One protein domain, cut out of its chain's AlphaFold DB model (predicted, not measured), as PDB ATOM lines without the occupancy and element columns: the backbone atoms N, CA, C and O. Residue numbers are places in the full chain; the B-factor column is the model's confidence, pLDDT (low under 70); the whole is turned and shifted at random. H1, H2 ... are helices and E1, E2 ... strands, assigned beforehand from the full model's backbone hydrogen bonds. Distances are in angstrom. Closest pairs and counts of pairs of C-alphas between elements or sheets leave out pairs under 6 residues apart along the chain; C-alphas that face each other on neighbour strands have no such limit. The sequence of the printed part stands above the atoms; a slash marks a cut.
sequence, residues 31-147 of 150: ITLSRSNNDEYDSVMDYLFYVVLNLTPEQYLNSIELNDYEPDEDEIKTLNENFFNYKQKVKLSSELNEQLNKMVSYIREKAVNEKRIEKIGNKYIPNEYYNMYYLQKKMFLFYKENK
ATOM      1  N   ILE A  31     154.103 102.986 115.188       51.62
ATOM      2  CA  ILE A  31     154.831 101.881 115.848       51.62
ATOM      3  C   ILE A  31     153.950 100.636 115.975       51.62
ATOM      4  O   ILE A  31     154.444  99.517 115.891       51.62
ATOM      5  N   THR A  32     152.645 100.782 116.182       50.53
ATOM      6  CA  THR A  32     151.749  99.620 116.261       50.53
ATOM      7  C   THR A  32     151.661  98.904 114.907       50.53
ATOM      8  O   THR A  32     151.637  97.676 114.877       50.53
ATOM      9  N   LEU A  33     151.767  99.657 113.804       49.09
ATOM     10  CA  LEU A  33     151.965  99.163 112.431       49.09
ATOM     11  C   LEU A  33     153.192  98.238 112.318       49.09
ATOM     12  O   LEU A  33     153.135  97.202 111.659       49.09
ATOM     13  N   SER A  34     154.277  98.546 113.041       42.91
ATOM     14  CA  SER A  34     155.508  97.751 112.998       42.91
ATOM     15  C   SER A  34     155.453  96.421 113.735       42.91
ATOM     16  O   SER A  34     156.387  95.628 113.654       42.91
ATOM     17  N   ARG A  35     154.408  96.206 114.535       42.56
ATOM     18  CA  ARG A  35     154.233  94.992 115.335       42.56
ATOM     19  C   ARG A  35     153.235  94.017 114.714       42.56
ATOM     20  O   ARG A  35     153.184  92.877 115.159       42.56
ATOM     21  N   SER A  36     152.455  94.454 113.723       44.16
ATOM     22  CA  SER A  36     151.427  93.644 113.062       44.16
ATOM     23  C   SER A  36     151.856  93.069 111.712       44.16
ATOM     24  O   SER A  36     151.326  92.030 111.328       44.16
ATOM     25  N   ASN A  37     152.798  93.702 111.001       52.56
ATOM     26  CA  ASN A  37     153.316  93.195 109.729       52.56
ATOM     27  C   ASN A  37     154.741  93.730 109.475       52.56
ATOM     28  O   ASN A  37     154.934  94.943 109.408       52.56
ATOM     29  N   ASN A  38     155.741  92.846 109.360       57.41
ATOM     30  CA  ASN A  38     157.151  93.249 109.184       57.41
ATOM     31  C   ASN A  38     157.357  94.084 107.902       57.41
ATOM     32  O   ASN A  38     158.092  95.066 107.921       57.41
ATOM     33  N   ASP A  39     156.629  93.762 106.830       61.09
ATOM     34  CA  ASP A  39     156.748  94.428 105.525       61.09
ATOM     35  C   ASP A  39     156.308  95.904 105.559       61.09
ATOM     36  O   ASP A  39     156.900  96.770 104.905       61.09
ATOM     37  N   GLU A  40     155.268  96.224 106.340       65.25
ATOM     38  CA  GLU A  40     154.776  97.599 106.470       65.25
ATOM     39  C   GLU A  40     155.758  98.463 107.270       65.25
ATOM     40  O   GLU A  40     155.950  99.635 106.941       65.25
ATOM     41  N   TYR A  41     156.423  97.887 108.280       67.50
ATOM     42  CA  TYR A  41     157.474  98.575 109.026       67.50
ATOM     43  C   TYR A  41     158.658  98.940 108.145       67.50
ATOM     44  O   TYR A  41     159.079 100.099 108.139       67.50
ATOM     45  N   ASP A  42     159.171  97.963 107.401       68.75
ATOM     46  CA  ASP A  42     160.330  98.149 106.533       68.75
ATOM     47  C   ASP A  42     160.020  99.208 105.466       68.75
ATOM     48  O   ASP A  42     160.807 100.126 105.244       68.75
ATOM     49  N   SER A  43     158.797  99.196 104.932       73.31
ATOM     50  CA  SER A  43     158.324 100.212 103.988       73.31
ATOM     51  C   SER A  43     158.238 101.621 104.595       73.31
ATOM     52  O   SER A  43     158.606 102.600 103.943       73.31
ATOM     53  N   VAL A  44     157.769 101.758 105.844       78.06
ATOM     54  CA  VAL A  44     157.753 103.048 106.569       78.06
ATOM     55  C   VAL A  44     159.182 103.538 106.815       78.06
ATOM     56  O   VAL A  44     159.464 104.723 106.638       78.06
ATOM     57  N   MET A  45     160.078 102.637 107.225       80.44
ATOM     58  CA  MET A  45     161.488 102.926 107.483       80.44
ATOM     59  C   MET A  45     162.191 103.426 106.221       80.44
ATOM     60  O   MET A  45     162.852 104.466 106.262       80.44
ATOM     61  N   ASP A  46     162.007 102.735 105.098       81.56
ATOM     62  CA  ASP A  46     162.553 103.142 103.806       81.56
ATOM     63  C   ASP A  46     162.003 104.499 103.376       81.56
ATOM     64  O   ASP A  46     162.769 105.403 103.044       81.56
ATOM     65  N   TYR A  47     160.686 104.694 103.466       86.19
ATOM     66  CA  TYR A  47     160.065 105.976 103.149       86.19
ATOM     67  C   TYR A  47     160.647 107.121 103.994       86.19
ATOM     68  O   TYR A  47     161.070 108.152 103.460       86.19
ATOM     69  N   LEU A  48     160.711 106.937 105.315       88.75
ATOM     70  CA  LEU A  48     161.248 107.923 106.249       88.75
ATOM     71  C   LEU A  48     162.711 108.251 105.966       88.75
ATOM     72  O   LEU A  48     163.083 109.425 106.044       88.75
ATOM     73  N   PHE A  49     163.519 107.249 105.616       90.50
ATOM     74  CA  PHE A  49     164.937 107.431 105.333       90.50
ATOM     75  C   PHE A  49     165.156 108.513 104.271       90.50
ATOM     76  O   PHE A  49     165.921 109.450 104.510       90.50
ATOM     77  N   TYR A  50     164.428 108.432 103.153       92.12
ATOM     78  CA  TYR A  50     164.543 109.371 102.036       92.12
ATOM     79  C   TYR A  50     163.819 110.702 102.296       92.12
ATOM     80  O   TYR A  50     164.354 111.778 102.009       92.12
ATOM     81  N   VAL A  51     162.630 110.676 102.908       92.81
ATOM     82  CA  VAL A  51     161.845 111.900 103.161       92.81
ATOM     83  C   VAL A  51     162.498 112.821 104.187       92.81
ATOM     84  O   VAL A  51     162.448 114.045 104.033       92.81
ATOM     85  N   VAL A  52     163.167 112.279 105.208       94.75
ATOM     86  CA  VAL A  52     163.970 113.090 106.140       94.75
ATOM     87  C   VAL A  52     165.032 113.886 105.380       94.75
ATOM     88  O   VAL A  52     165.210 115.071 105.670       94.75
ATOM     89  N   LEU A  53     165.638 113.285 104.354       93.62
ATOM     90  CA  LEU A  53     166.660 113.916 103.522       93.62
ATOM     91  C   LEU A  53     166.108 114.885 102.466       93.62
ATOM     92  O   LEU A  53     166.863 115.651 101.871       93.62
ATOM     93  N   ASN A  54     164.790 114.885 102.257       94.31
ATOM     94  CA  ASN A  54     164.134 115.557 101.138       94.31
ATOM     95  C   ASN A  54     164.712 115.120  99.776       94.31
ATOM     96  O   ASN A  54     165.021 115.949  98.917       94.31
ATOM     97  N   LEU A  55     164.888 113.806  99.616       91.19
ATOM     98  CA  LEU A  55     165.385 113.160  98.404       91.19
ATOM     99  C   LEU A  55     164.438 112.026  97.998       91.19
ATOM    100  O   LEU A  55     163.754 111.452  98.843       91.19
ATOM    101  N   THR A  56     164.417 111.689  96.710       90.81
ATOM    102  CA  THR A  56     163.951 110.371  96.245       90.81
ATOM    103  C   THR A  56     165.076 109.336  96.391       90.81
ATOM    104  O   THR A  56     166.241 109.732  96.515       90.81
ATOM    105  N   PRO A  57     164.779 108.024  96.342       89.25
ATOM    106  CA  PRO A  57     165.808 106.986  96.303       89.25
ATOM    107  C   PRO A  57     166.873 107.222  95.226       89.25
ATOM    108  O   PRO A  57     168.061 107.240  95.530       89.25
ATOM    109  N   GLU A  58     166.464 107.507  93.992       88.88
ATOM    110  CA  GLU A  58     167.391 107.820  92.898       88.88
ATOM    111  C   GLU A  58     168.233 109.070  93.170       88.88
ATOM    112  O   GLU A  58     169.441 109.068  92.949       88.88
ATOM    113  N   GLN A  59     167.631 110.144  93.687       88.69
ATOM    114  CA  GLN A  59     168.388 111.350  94.031       88.69
ATOM    115  C   GLN A  59     169.409 111.088  95.139       88.69
ATOM    116  O   GLN A  59     170.480 111.688  95.118       88.69
ATOM    117  N   TYR A  60     169.071 110.224  96.097       88.50
ATOM    118  CA  TYR A  60     169.983 109.799  97.149       88.50
ATOM    119  C   TYR A  60     171.149 108.997  96.573       88.50
ATOM    120  O   TYR A  60     172.294 109.374  96.814       88.50
ATOM    121  N   LEU A  61     170.880 107.964  95.773       85.38
ATOM    122  CA  LEU A  61     171.914 107.113  95.175       85.38
ATOM    123  C   LEU A  61     172.862 107.913  94.273       85.38
ATOM    124  O   LEU A  61     174.070 107.744  94.359       85.38
ATOM    125  N   ASN A  62     172.339 108.888  93.524       82.69
ATOM    126  CA  ASN A  62     173.142 109.814  92.718       82.69
ATOM    127  C   ASN A  62     173.968 110.828  93.540       82.69
ATOM    128  O   ASN A  62     174.760 111.579  92.968       82.69
ATOM    129  N   SER A  63     173.747 110.926  94.856       78.50
ATOM    130  CA  SER A  63     174.393 111.909  95.742       78.50
ATOM    131  C   SER A  63     175.454 111.322  96.674       78.50
ATOM    132  O   SER A  63     176.115 112.078  97.390       78.50
ATOM    133  N   ILE A  64     175.612 109.998  96.679       76.62
ATOM    134  CA  ILE A  64     176.566 109.286  97.528       76.62
ATOM    135  C   ILE A  64     177.531 108.464  96.676       76.62
ATOM    136  O   ILE A  64     177.191 108.027  95.583       76.62
ATOM    137  N   GLU A  65     178.731 108.227  97.202       69.69
ATOM    138  CA  GLU A  65     179.630 107.216  96.649       69.69
ATOM    139  C   GLU A  65     179.309 105.864  97.288       69.69
ATOM    140  O   GLU A  65     179.231 105.732  98.516       69.69
ATOM    141  N   LEU A  66     179.081 104.862  96.443       68.06
ATOM    142  CA  LEU A  66     178.785 103.500  96.854       68.06
ATOM    143  C   LEU A  66     180.052 102.658  96.727       68.06
ATOM    144  O   LEU A  66     180.567 102.476  95.629       68.06
ATOM    145  N   ASN A  67     180.560 102.155  97.850       64.44
ATOM    146  CA  ASN A  67     181.851 101.457  97.866       64.44
ATOM    147  C   ASN A  67     181.731  99.950  97.596       64.44
ATOM    148  O   ASN A  67     182.633  99.360  97.012       64.44
ATOM    149  N   ASP A  68     180.621  99.342  98.021       61.72
ATOM    150  CA  ASP A  68     180.454  97.879  98.036       61.72
ATOM    151  C   ASP A  68     179.360  97.381  97.084       61.72
ATOM    152  O   ASP A  68     179.184  96.172  96.915       61.72
ATOM    153  N   TYR A  69     178.553  98.292  96.534       68.12
ATOM    154  CA  TYR A  69     177.337  97.929  95.821       68.12
ATOM    155  C   TYR A  69     176.837  99.053  94.921       68.12
ATOM    156  O   TYR A  69     176.405 100.083  95.427       68.12
ATOM    157  N   GLU A  70     176.822  98.836  93.613       77.00
ATOM    158  CA  GLU A  70     176.221  99.759  92.652       77.00
ATOM    159  C   GLU A  70     174.889  99.153  92.169       77.00
ATOM    160  O   GLU A  70     174.920  98.108  91.518       77.00
ATOM    161  N   PRO A  71     173.725  99.720  92.551       78.88
ATOM    162  CA  PRO A  71     172.431  99.223  92.098       78.88
ATOM    163  C   PRO A  71     172.294  99.400  90.593       78.88
ATOM    164  O   PRO A  71     172.679 100.437  90.050       78.88
ATOM    165  N   ASP A  72     171.690  98.414  89.937       84.38
ATOM    166  CA  ASP A  72     171.334  98.543  88.528       84.38
ATOM    167  C   ASP A  72     170.108  99.457  88.322       84.38
ATOM    168  O   ASP A  72     169.424  99.878  89.263       84.38
ATOM    169  N   GLU A  73     169.837  99.806  87.062       85.94
ATOM    170  CA  GLU A  73     168.740 100.713  86.703       85.94
ATOM    171  C   GLU A  73     167.357 100.183  87.124       85.94
ATOM    172  O   GLU A  73     166.495 100.966  87.541       85.94
ATOM    173  N   ASP A  74     167.136  98.867  87.058       86.25
ATOM    174  CA  ASP A  74     165.860  98.234  87.402       86.25
ATOM    175  C   ASP A  74     165.619  98.252  88.918       86.25
ATOM    176  O   ASP A  74     164.492  98.484  89.380       86.25
ATOM    177  N   GLU A  75     166.670  98.088  89.717       82.25
ATOM    178  CA  GLU A  75     166.622  98.242  91.167       82.25
ATOM    179  C   GLU A  75     166.323  99.685  91.579       82.25
ATOM    180  O   GLU A  75     165.450  99.916  92.425       82.25
ATOM    181  N   ILE A  76     166.987 100.667  90.957       84.50
ATOM    182  CA  ILE A  76     166.733 102.096  91.203       84.50
ATOM    183  C   ILE A  76     165.280 102.435  90.868       84.50
ATOM    184  O   ILE A  76     164.587 103.090  91.657       84.50
ATOM    185  N   LYS A  77     164.797 101.957  89.718       85.25
ATOM    186  CA  LYS A  77     163.415 102.145  89.279       85.25
ATOM    187  C   LYS A  77     162.434 101.539  90.276       85.25
ATOM    188  O   LYS A  77     161.514 102.231  90.711       85.25
ATOM    189  N   THR A  78     162.664 100.301  90.705       84.81
ATOM    190  CA  THR A  78     161.810  99.605  91.679       84.81
ATOM    191  C   THR A  78     161.759 100.349  93.017       84.81
ATOM    192  O   THR A  78     160.682 100.544  93.584       84.81
ATOM    193  N   LEU A  79     162.902 100.830  93.517       82.31
ATOM    194  CA  LEU A  79     162.980 101.619  94.750       82.31
ATOM    195  C   LEU A  79     162.198 102.934  94.642       82.31
ATOM    196  O   LEU A  79     161.419 103.269  95.538       82.31
ATOM    197  N   ASN A  80     162.373 103.667  93.543       86.19
ATOM    198  CA  ASN A  80     161.629 104.896  93.271       86.19
ATOM    199  C   ASN A  80     160.119 104.639  93.176       86.19
ATOM    200  O   ASN A  80     159.331 105.361  93.789       86.19
ATOM    201  N   GLU A  81     159.706 103.612  92.433       85.00
ATOM    202  CA  GLU A  81     158.299 103.234  92.303       85.00
ATOM    203  C   GLU A  81     157.697 102.905  93.669       85.00
ATOM    204  O   GLU A  81     156.627 103.413  94.003       85.00
ATOM    205  N   ASN A  82     158.389 102.121  94.499       80.44
ATOM    206  CA  ASN A  82     157.945 101.804  95.857       80.44
ATOM    207  C   ASN A  82     157.818 103.060  96.730       80.44
ATOM    208  O   ASN A  82     156.816 103.220  97.430       80.44
ATOM    209  N   PHE A  83     158.774 103.984  96.638       86.00
ATOM    210  CA  PHE A  83     158.750 105.249  97.366       86.00
ATOM    211  C   PHE A  83     157.540 106.126  97.002       86.00
ATOM    212  O   PHE A  83     156.837 106.609  97.894       86.00
ATOM    213  N   PHE A  84     157.250 106.310  95.710       83.12
ATOM    214  CA  PHE A  84     156.084 107.089  95.271       83.12
ATOM    215  C   PHE A  84     154.765 106.369  95.561       83.12
ATOM    216  O   PHE A  84     153.783 106.996  95.975       83.12
ATOM    217  N   ASN A  85     154.751 105.045  95.403       78.69
ATOM    218  CA  ASN A  85     153.587 104.220  95.683       78.69
ATOM    219  C   ASN A  85     153.252 104.167  97.173       78.69
ATOM    220  O   ASN A  85     152.084 103.972  97.494       78.69
ATOM    221  N   TYR A  86     154.212 104.366  98.082       75.38
ATOM    222  CA  TYR A  86     153.965 104.320  99.524       75.38
ATOM    223  C   TYR A  86     152.822 105.259  99.937       75.38
ATOM    224  O   TYR A  86     151.831 104.810 100.503       75.38
ATOM    225  N   LYS A  87     152.880 106.543  99.554       65.94
ATOM    226  CA  LYS A  87     151.812 107.512  99.871       65.94
ATOM    227  C   LYS A  87     150.480 107.221  99.174       65.94
ATOM    228  O   LYS A  87     149.436 107.618  99.681       65.94
ATOM    229  N   GLN A  88     150.505 106.571  98.012       66.19
ATOM    230  CA  GLN A  88     149.290 106.255  97.254       66.19
ATOM    231  C   GLN A  88     148.595 104.984  97.764       66.19
ATOM    232  O   GLN A  88     147.367 104.924  97.821       66.19
ATOM    233  N   LYS A  89     149.379 103.963  98.130       64.19
ATOM    234  CA  LYS A  89     148.903 102.649  98.578       64.19
ATOM    235  C   LYS A  89     148.582 102.644 100.065       64.19
ATOM    236  O   LYS A  89     147.545 102.112 100.462       64.19
ATOM    237  N   VAL A  90     149.434 103.260 100.881       63.62
ATOM    238  CA  VAL A  90     149.206 103.404 102.315       63.62
ATOM    239  C   VAL A  90     148.294 104.612 102.504       63.62
ATOM    240  O   VAL A  90     148.747 105.742 102.676       63.62
ATOM    241  N   LYS A  91     146.978 104.388 102.414       64.44
ATOM    242  CA  LYS A  91     145.947 105.390 102.732       64.44
ATOM    243  C   LYS A  91     145.952 105.686 104.237       64.44
ATOM    244  O   LYS A  91     145.046 105.275 104.958       64.44
ATOM    245  N   LEU A  92     147.000 106.354 104.715       65.56
ATOM    246  CA  LEU A  92     147.115 106.804 106.097       65.56
ATOM    247  C   LEU A  92     145.979 107.783 106.409       65.56
ATOM    248  O   LEU A  92     145.645 108.634 105.579       65.56
ATOM    249  N   SER A  93     145.413 107.686 107.614       69.38
ATOM    250  CA  SER A  93     144.470 108.693 108.105       69.38
ATOM    251  C   SER A  93     145.143 110.070 108.194       69.38
ATOM    252  O   SER A  93     146.375 110.190 108.136       69.38
ATOM    253  N   SER A  94     144.348 111.131 108.336       75.62
ATOM    254  CA  SER A  94     144.850 112.491 108.580       75.62
ATOM    255  C   SER A  94     145.818 112.534 109.761       75.62
ATOM    256  O   SER A  94     146.898 113.115 109.658       75.62
ATOM    257  N   GLU A  95     145.473 111.845 110.845       74.19
ATOM    258  CA  GLU A  95     146.240 111.811 112.090       74.19
ATOM    259  C   GLU A  95     147.585 111.105 111.890       74.19
ATOM    260  O   GLU A  95     148.621 111.597 112.337       74.19
ATOM    261  N   LEU A  96     147.598 109.973 111.178       74.31
ATOM    262  CA  LEU A  96     148.835 109.237 110.903       74.31
ATOM    263  C   LEU A  96     149.762 110.012 109.958       74.31
ATOM    264  O   LEU A  96     150.978 109.999 110.152       74.31
ATOM    265  N   ASN A  97     149.211 110.736 108.979       78.06
ATOM    266  CA  ASN A  97     149.994 111.639 108.131       78.06
ATOM    267  C   ASN A  97     150.611 112.789 108.936       78.06
ATOM    268  O   ASN A  97     151.775 113.138 108.731       78.06
ATOM    269  N   GLU A  98     149.859 113.374 109.868       83.31
ATOM    270  CA  GLU A  98     150.377 114.425 110.739       83.31
ATOM    271  C   GLU A  98     151.491 113.897 111.655       83.31
ATOM    272  O   GLU A  98     152.548 114.523 111.762       83.31
ATOM    273  N   GLN A  99     151.306 112.717 112.256       82.44
ATOM    274  CA  GLN A  99     152.346 112.052 113.047       82.44
ATOM    275  C   GLN A  99     153.608 111.786 112.221       82.44
ATOM    276  O   GLN A  99     154.713 112.052 112.696       82.44
ATOM    277  N   LEU A 100     153.460 111.318 110.979       84.56
ATOM    278  CA  LEU A 100     154.581 111.083 110.071       84.56
ATOM    279  C   LEU A 100     155.345 112.384 109.778       84.56
ATOM    280  O   LEU A 100     156.569 112.414 109.876       84.56
ATOM    281  N   ASN A 101     154.641 113.481 109.489       88.50
ATOM    282  CA  ASN A 101     155.261 114.787 109.237       88.50
ATOM    283  C   ASN A 101     155.988 115.342 110.476       88.50
ATOM    284  O   ASN A 101     157.092 115.889 110.357       88.50
ATOM    285  N   LYS A 102     155.404 115.173 111.670       91.31
ATOM    286  CA  LYS A 102     156.049 115.520 112.949       91.31
ATOM    287  C   LYS A 102     157.317 114.700 113.161       91.31
ATOM    288  O   LYS A 102     158.358 115.262 113.494       91.31
ATOM    289  N   MET A 103     157.262 113.399 112.891       90.62
ATOM    290  CA  MET A 103     158.407 112.500 113.001       90.62
ATOM    291  C   MET A 103     159.522 112.866 112.017       90.62
ATOM    292  O   MET A 103     160.679 112.952 112.418       90.62
ATOM    293  N   VAL A 104     159.197 113.152 110.754       93.81
ATOM    294  CA  VAL A 104     160.169 113.629 109.754       93.81
ATOM    295  C   VAL A 104     160.887 114.881 110.257       93.81
ATOM    296  O   VAL A 104     162.114 114.953 110.200       93.81
ATOM    297  N   SER A 105     160.132 115.851 110.772       95.06
ATOM    298  CA  SER A 105     160.685 117.108 111.284       95.06
ATOM    299  C   SER A 105     161.591 116.867 112.493       95.06
ATOM    300  O   SER A 105     162.724 117.341 112.511       95.06
ATOM    301  N   TYR A 106     161.136 116.043 113.440       95.62
ATOM    302  CA  TYR A 106     161.889 115.650 114.628       95.62
ATOM    303  C   TYR A 106     163.216 114.962 114.287       95.62
ATOM    304  O   TYR A 106     164.279 115.354 114.770       95.62
ATOM    305  N   ILE A 107     163.178 113.932 113.437       95.69
ATOM    306  CA  ILE A 107     164.368 113.152 113.076       95.69
ATOM    307  C   ILE A 107     165.374 114.042 112.352       95.69
ATOM    308  O   ILE A 107     166.569 113.977 112.646       95.69
ATOM    309  N   ARG A 108     164.893 114.886 111.433       96.50
ATOM    310  CA  ARG A 108     165.719 115.834 110.689       96.50
ATOM    311  C   ARG A 108     166.408 116.829 111.616       96.50
ATOM    312  O   ARG A 108     167.612 117.015 111.496       96.50
ATOM    313  N   GLU A 109     165.680 117.418 112.560       96.38
ATOM    314  CA  GLU A 109     166.248 118.345 113.542       96.38
ATOM    315  C   GLU A 109     167.353 117.673 114.369       96.38
ATOM    316  O   GLU A 109     168.476 118.178 114.438       96.38
ATOM    317  N   LYS A 110     167.086 116.481 114.923       97.06
ATOM    318  CA  LYS A 110     168.098 115.709 115.663       97.06
ATOM    319  C   LYS A 110     169.306 115.381 114.789       97.06
ATOM    320  O   LYS A 110     170.433 115.504 115.248       97.06
ATOM    321  N   ALA A 111     169.084 114.988 113.537       96.69
ATOM    322  CA  ALA A 111     170.152 114.607 112.620       96.69
ATOM    323  C   ALA A 111     171.045 115.791 112.231       96.69
ATOM    324  O   ALA A 111     172.257 115.609 112.127       96.69
ATOM    325  N   VAL A 112     170.480 116.990 112.068       96.50
ATOM    326  CA  VAL A 112     171.256 118.222 111.855       96.50
ATOM    327  C   VAL A 112     172.069 118.558 113.106       96.50
ATOM    328  O   VAL A 112     173.282 118.746 113.020       96.50
ATOM    329  N   ASN A 113     171.435 118.559 114.282       96.94
ATOM    330  CA  ASN A 113     172.100 118.885 115.549       96.94
ATOM    331  C   ASN A 113     173.232 117.900 115.888       96.94
ATOM    332  O   ASN A 113     174.279 118.291 116.400       96.94
ATOM    333  N   GLU A 114     173.047 116.623 115.559       97.31
ATOM    334  CA  GLU A 114     174.029 115.553 115.763       97.31
ATOM    335  C   GLU A 114     175.029 115.425 114.605       97.31
ATOM    336  O   GLU A 114     175.824 114.484 114.589       97.31
ATOM    337  N   LYS A 115     175.001 116.355 113.637       95.06
ATOM    338  CA  LYS A 115     175.889 116.392 112.462       95.06
ATOM    339  C   LYS A 115     175.896 115.072 111.680       95.06
ATOM    340  O   LYS A 115     176.937 114.611 111.221       95.06
ATOM    341  N   ARG A 116     174.733 114.431 111.566       92.94
ATOM    342  CA  ARG A 116     174.500 113.217 110.761       92.94
ATOM    343  C   ARG A 116     174.091 113.562 109.333       92.94
ATOM    344  O   ARG A 116     174.394 112.812 108.413       92.94
ATOM    345  N   ILE A 117     173.401 114.688 109.173       94.06
ATOM    346  CA  ILE A 117     173.009 115.246 107.881       94.06
ATOM    347  C   ILE A 117     173.376 116.730 107.837       94.06
ATOM    348  O   ILE A 117     173.337 117.413 108.861       94.06
ATOM    349  N   GLU A 118     173.681 117.233 106.650       93.81
ATOM    350  CA  GLU A 118     173.966 118.641 106.389       93.81
ATOM    351  C   GLU A 118     172.953 119.209 105.397       93.81
ATOM    352  O   GLU A 118     172.630 118.577 104.393       93.81
ATOM    353  N   LYS A 119     172.428 120.406 105.669       94.00
ATOM    354  CA  LYS A 119     171.456 121.052 104.784       94.00
ATOM    355  C   LYS A 119     172.173 121.761 103.636       94.00
ATOM    356  O   LYS A 119     172.923 122.703 103.873       94.00
ATOM    357  N   ILE A 120     171.848 121.387 102.400       89.75
ATOM    358  CA  ILE A 120     172.330 122.045 101.181       89.75
ATOM    359  C   ILE A 120     171.119 122.463 100.342       89.75
ATOM    360  O   ILE A 120     170.423 121.638  99.745       89.75
ATOM    361  N   GLY A 121     170.833 123.768 100.328       90.38
ATOM    362  CA  GLY A 121     169.628 124.308  99.699       90.38
ATOM    363  C   GLY A 121     168.356 123.737 100.334       90.38
ATOM    364  O   GLY A 121     168.105 123.920 101.529       90.38
ATOM    365  N   ASN A 122     167.542 123.048  99.534       90.56
ATOM    366  CA  ASN A 122     166.334 122.361  99.995       90.56
ATOM    367  C   ASN A 122     166.567 120.888 100.383       90.56
ATOM    368  O   ASN A 122     165.636 120.257 100.874       90.56
ATOM    369  N   LYS A 123     167.763 120.340 100.172       92.25
ATOM    370  CA  LYS A 123     168.101 118.929 100.406       92.25
ATOM    371  C   LYS A 123     168.942 118.768 101.667       92.25
ATOM    372  O   LYS A 123     169.514 119.737 102.169       92.25
ATOM    373  N   TYR A 124     169.039 117.536 102.153       92.88
ATOM    374  CA  TYR A 124     169.958 117.171 103.223       92.88
ATOM    375  C   TYR A 124     170.868 116.040 102.758       92.88
ATOM    376  O   TYR A 124     170.391 115.012 102.283       92.88
ATOM    377  N   ILE A 125     172.173 116.243 102.900       90.12
ATOM    378  CA  ILE A 125     173.197 115.276 102.524       90.12
ATOM    379  C   ILE A 125     173.617 114.500 103.776       90.12
ATOM    380  O   ILE A 125     174.046 115.119 104.753       90.12
ATOM    381  N   PRO A 126     173.460 113.169 103.797       89.94
ATOM    382  CA  PRO A 126     173.852 112.350 104.933       89.94
ATOM    383  C   PRO A 126     175.338 111.982 104.904       89.94
ATOM    384  O   PRO A 126     175.934 111.841 103.841       89.94
ATOM    385  N   ASN A 127     175.914 111.747 106.082       85.75
ATOM    386  CA  ASN A 127     177.183 111.027 106.222       85.75
ATOM    387  C   ASN A 127     176.960 109.561 106.619       85.75
ATOM    388  O   ASN A 127     175.844 109.167 106.954       85.75
ATOM    389  N   GLU A 128     178.041 108.780 106.657       81.88
ATOM    390  CA  GLU A 128     178.066 107.339 106.975       81.88
ATOM    391  C   GLU A 128     177.300 106.933 108.254       81.88
ATOM    392  O   GLU A 128     176.863 105.789 108.406       81.88
ATOM    393  N   TYR A 129     177.082 107.867 109.182       85.56
ATOM    394  CA  TYR A 129     176.376 107.602 110.429       85.56
ATOM    395  C   TYR A 129     174.861 107.839 110.372       85.56
ATOM    396  O   TYR A 129     174.157 107.501 111.329       85.56
ATOM    397  N   TYR A 130     174.340 108.424 109.293       88.19
ATOM    398  CA  TYR A 130     172.909 108.465 109.018       88.19
ATOM    399  C   TYR A 130     172.498 107.175 108.293       88.19
ATOM    400  O   TYR A 130     172.554 107.056 107.073       88.19
ATOM    401  N   ASN A 131     172.098 106.174 109.073       84.94
ATOM    402  CA  ASN A 131     171.727 104.843 108.591       84.94
ATOM    403  C   ASN A 131     170.398 104.373 109.218       84.94
ATOM    404  O   ASN A 131     169.812 105.068 110.052       84.94
ATOM    405  N   MET A 132     169.901 103.189 108.833       82.12
ATOM    406  CA  MET A 132     168.620 102.681 109.362       82.12
ATOM    407  C   MET A 132     168.634 102.491 110.877       82.12
ATOM    408  O   MET A 132     167.615 102.713 111.523       82.12
ATOM    409  N   TYR A 133     169.783 102.132 111.454       80.88
ATOM    410  CA  TYR A 133     169.912 101.988 112.901       80.88
ATOM    411  C   TYR A 133     169.703 103.331 113.615       80.88
ATOM    412  O   TYR A 133     168.958 103.419 114.594       80.88
ATOM    413  N   TYR A 134     170.302 104.403 113.089       87.19
ATOM    414  CA  TYR A 134     170.049 105.759 113.566       87.19
ATOM    415  C   TYR A 134     168.565 106.129 113.443       87.19
ATOM    416  O   TYR A 134     167.964 106.580 114.422       87.19
ATOM    417  N   LEU A 135     167.967 105.897 112.270       88.12
ATOM    418  CA  LEU A 135     166.566 106.220 112.001       88.12
ATOM    419  C   LEU A 135     165.628 105.508 112.984       88.12
ATOM    420  O   LEU A 135     164.819 106.153 113.650       88.12
ATOM    421  N   GLN A 136     165.821 104.202 113.163       84.38
ATOM    422  CA  GLN A 136     165.057 103.370 114.087       84.38
ATOM    423  C   GLN A 136     165.157 103.895 115.525       84.38
ATOM    424  O   GLN A 136     164.142 104.061 116.205       84.38
ATOM    425  N   LYS A 137     166.370 104.229 115.987       86.06
ATOM    426  CA  LYS A 137     166.586 104.800 117.322       86.06
ATOM    427  C   LYS A 137     165.828 106.117 117.508       86.06
ATOM    428  O   LYS A 137     165.260 106.339 118.578       86.06
ATOM    429  N   LYS A 138     165.800 106.986 116.494       90.75
ATOM    430  CA  LYS A 138     165.073 108.264 116.567       90.75
ATOM    431  C   LYS A 138     163.566 108.098 116.498       90.75
ATOM    432  O   LYS A 138     162.877 108.817 117.212       90.75
ATOM    433  N   MET A 139     163.058 107.126 115.746       86.44
ATOM    434  CA  MET A 139     161.639 106.774 115.793       86.44
ATOM    435  C   MET A 139     161.233 106.328 117.198       86.44
ATOM    436  O   MET A 139     160.295 106.880 117.766       86.44
ATOM    437  N   PHE A 140     161.971 105.402 117.814       82.94
ATOM    438  CA  PHE A 140     161.684 104.978 119.189       82.94
ATOM    439  C   PHE A 140     161.732 106.137 120.187       82.94
ATOM    440  O   PHE A 140     160.876 106.218 121.071       82.94
ATOM    441  N   LEU A 141     162.706 107.038 120.043       86.88
ATOM    442  CA  LEU A 141     162.828 108.205 120.910       86.88
ATOM    443  C   LEU A 141     161.656 109.177 120.727       86.88
ATOM    444  O   LEU A 141     161.058 109.571 121.723       86.88
ATOM    445  N   PHE A 142     161.269 109.472 119.482       88.25
ATOM    446  CA  PHE A 142     160.093 110.282 119.164       88.25
ATOM    447  C   PHE A 142     158.856 109.758 119.895       88.25
ATOM    448  O   PHE A 142     158.181 110.510 120.589       88.25
ATOM    449  N   TYR A 143     158.595 108.453 119.831       80.06
ATOM    450  CA  TYR A 143     157.448 107.866 120.523       80.06
ATOM    451  C   TYR A 143     157.563 107.863 122.040       80.06
ATOM    452  O   TYR A 143     156.555 108.000 122.726       80.06
ATOM    453  N   LYS A 144     158.768 107.686 122.585       81.19
ATOM    454  CA  LYS A 144     158.985 107.764 124.030       81.19
ATOM    455  C   LYS A 144     158.704 109.176 124.553       81.19
ATOM    456  O   LYS A 144     158.079 109.302 125.595       81.19
ATOM    457  N   GLU A 145     159.146 110.194 123.822       82.94
ATOM    458  CA  GLU A 145     158.995 111.609 124.184       82.94
ATOM    459  C   GLU A 145     157.575 112.137 123.919       82.94
ATOM    460  O   GLU A 145     157.112 113.015 124.631       82.94
ATOM    461  N   ASN A 146     156.853 111.573 122.945       74.06
ATOM    462  CA  ASN A 146     155.497 112.004 122.569       74.06
ATOM    463  C   ASN A 146     154.385 111.087 123.111       74.06
ATOM    464  O   ASN A 146     153.215 111.274 122.785       74.06
ATOM    465  N   LYS A 147     154.718 110.105 123.961       57.50
ATOM    466  CA  LYS A 147     153.748 109.231 124.651       57.50
ATOM    467  C   LYS A 147     152.834 109.977 125.635       57.50
ATOM    468  O   LYS A 147     151.883 109.378 126.131       57.50
TER     469      LYS A 147
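This is residues 31 to 147 of the 150 residues of an uncharacterized protein of Fusobacterium periodonticum ATCC 33693 (UniProt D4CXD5). A small strand hairpin, E1 and E2, packs at the last turns of two crossed helices, H2 and H5. H2 runs through the middle, with H4 across one side and H5 and H6, crossing each other, on the other; short H1 makes a corner at its start and short H3 packs on H4. The 117 printed residues hold H1 to H5, E1, E2 and H6 in that order, mostly helix, with an antiparallel sheet E1 - E2. The whole is compact, radius of gyration of the C-alphas 14.3 A, spanning 39 by 33 by 25 A.

E1 is residues 117 to 120 and E2 123 to 126. H5, 94 to 113, is 28.8 A long; H2, 38 to 53, 23.4 A; H4, 73 to 89, 23.2 A, with a kink of 26 degrees near residue 83; H6, 132 to 146, 20.8 A. H1 is 31 to 36, from C-alpha 31 at (154.831, 101.881, 115.848), and H3 57 to 61. H6 ends at C-alpha 146, (155.497, 112.004, 122.569).

In the hairpin E1 and E2, N 118 and O 125 are 2.9 A apart, within hydrogen-bond range. The closest C-alphas of H2 and E2, Leu 53 and Tyr 124, are 4.6 A apart. The hub H2 touches H5 at a steep tilt of 54 degrees (C-alphas 52 and 104, 5.3 A). It touches H4, about perpendicular at 80 degrees, and H6, at 88 degrees. H1 touches H2 only at the corner; H3 touches H4. Every O i to N i+4 pair is within hydrogen-bond range in H3, H5 and H6, 11 of 12 in H2, 11 of 13 in H4 and 0 of 2 in H1, where 2 of 3 O i to N i+3 pairs are.

The printed part has no cut; the link H3 to H4 is long. The pLDDT is under 70 at residues 31 to 42, 65 to 69, 87 to 93 and 147.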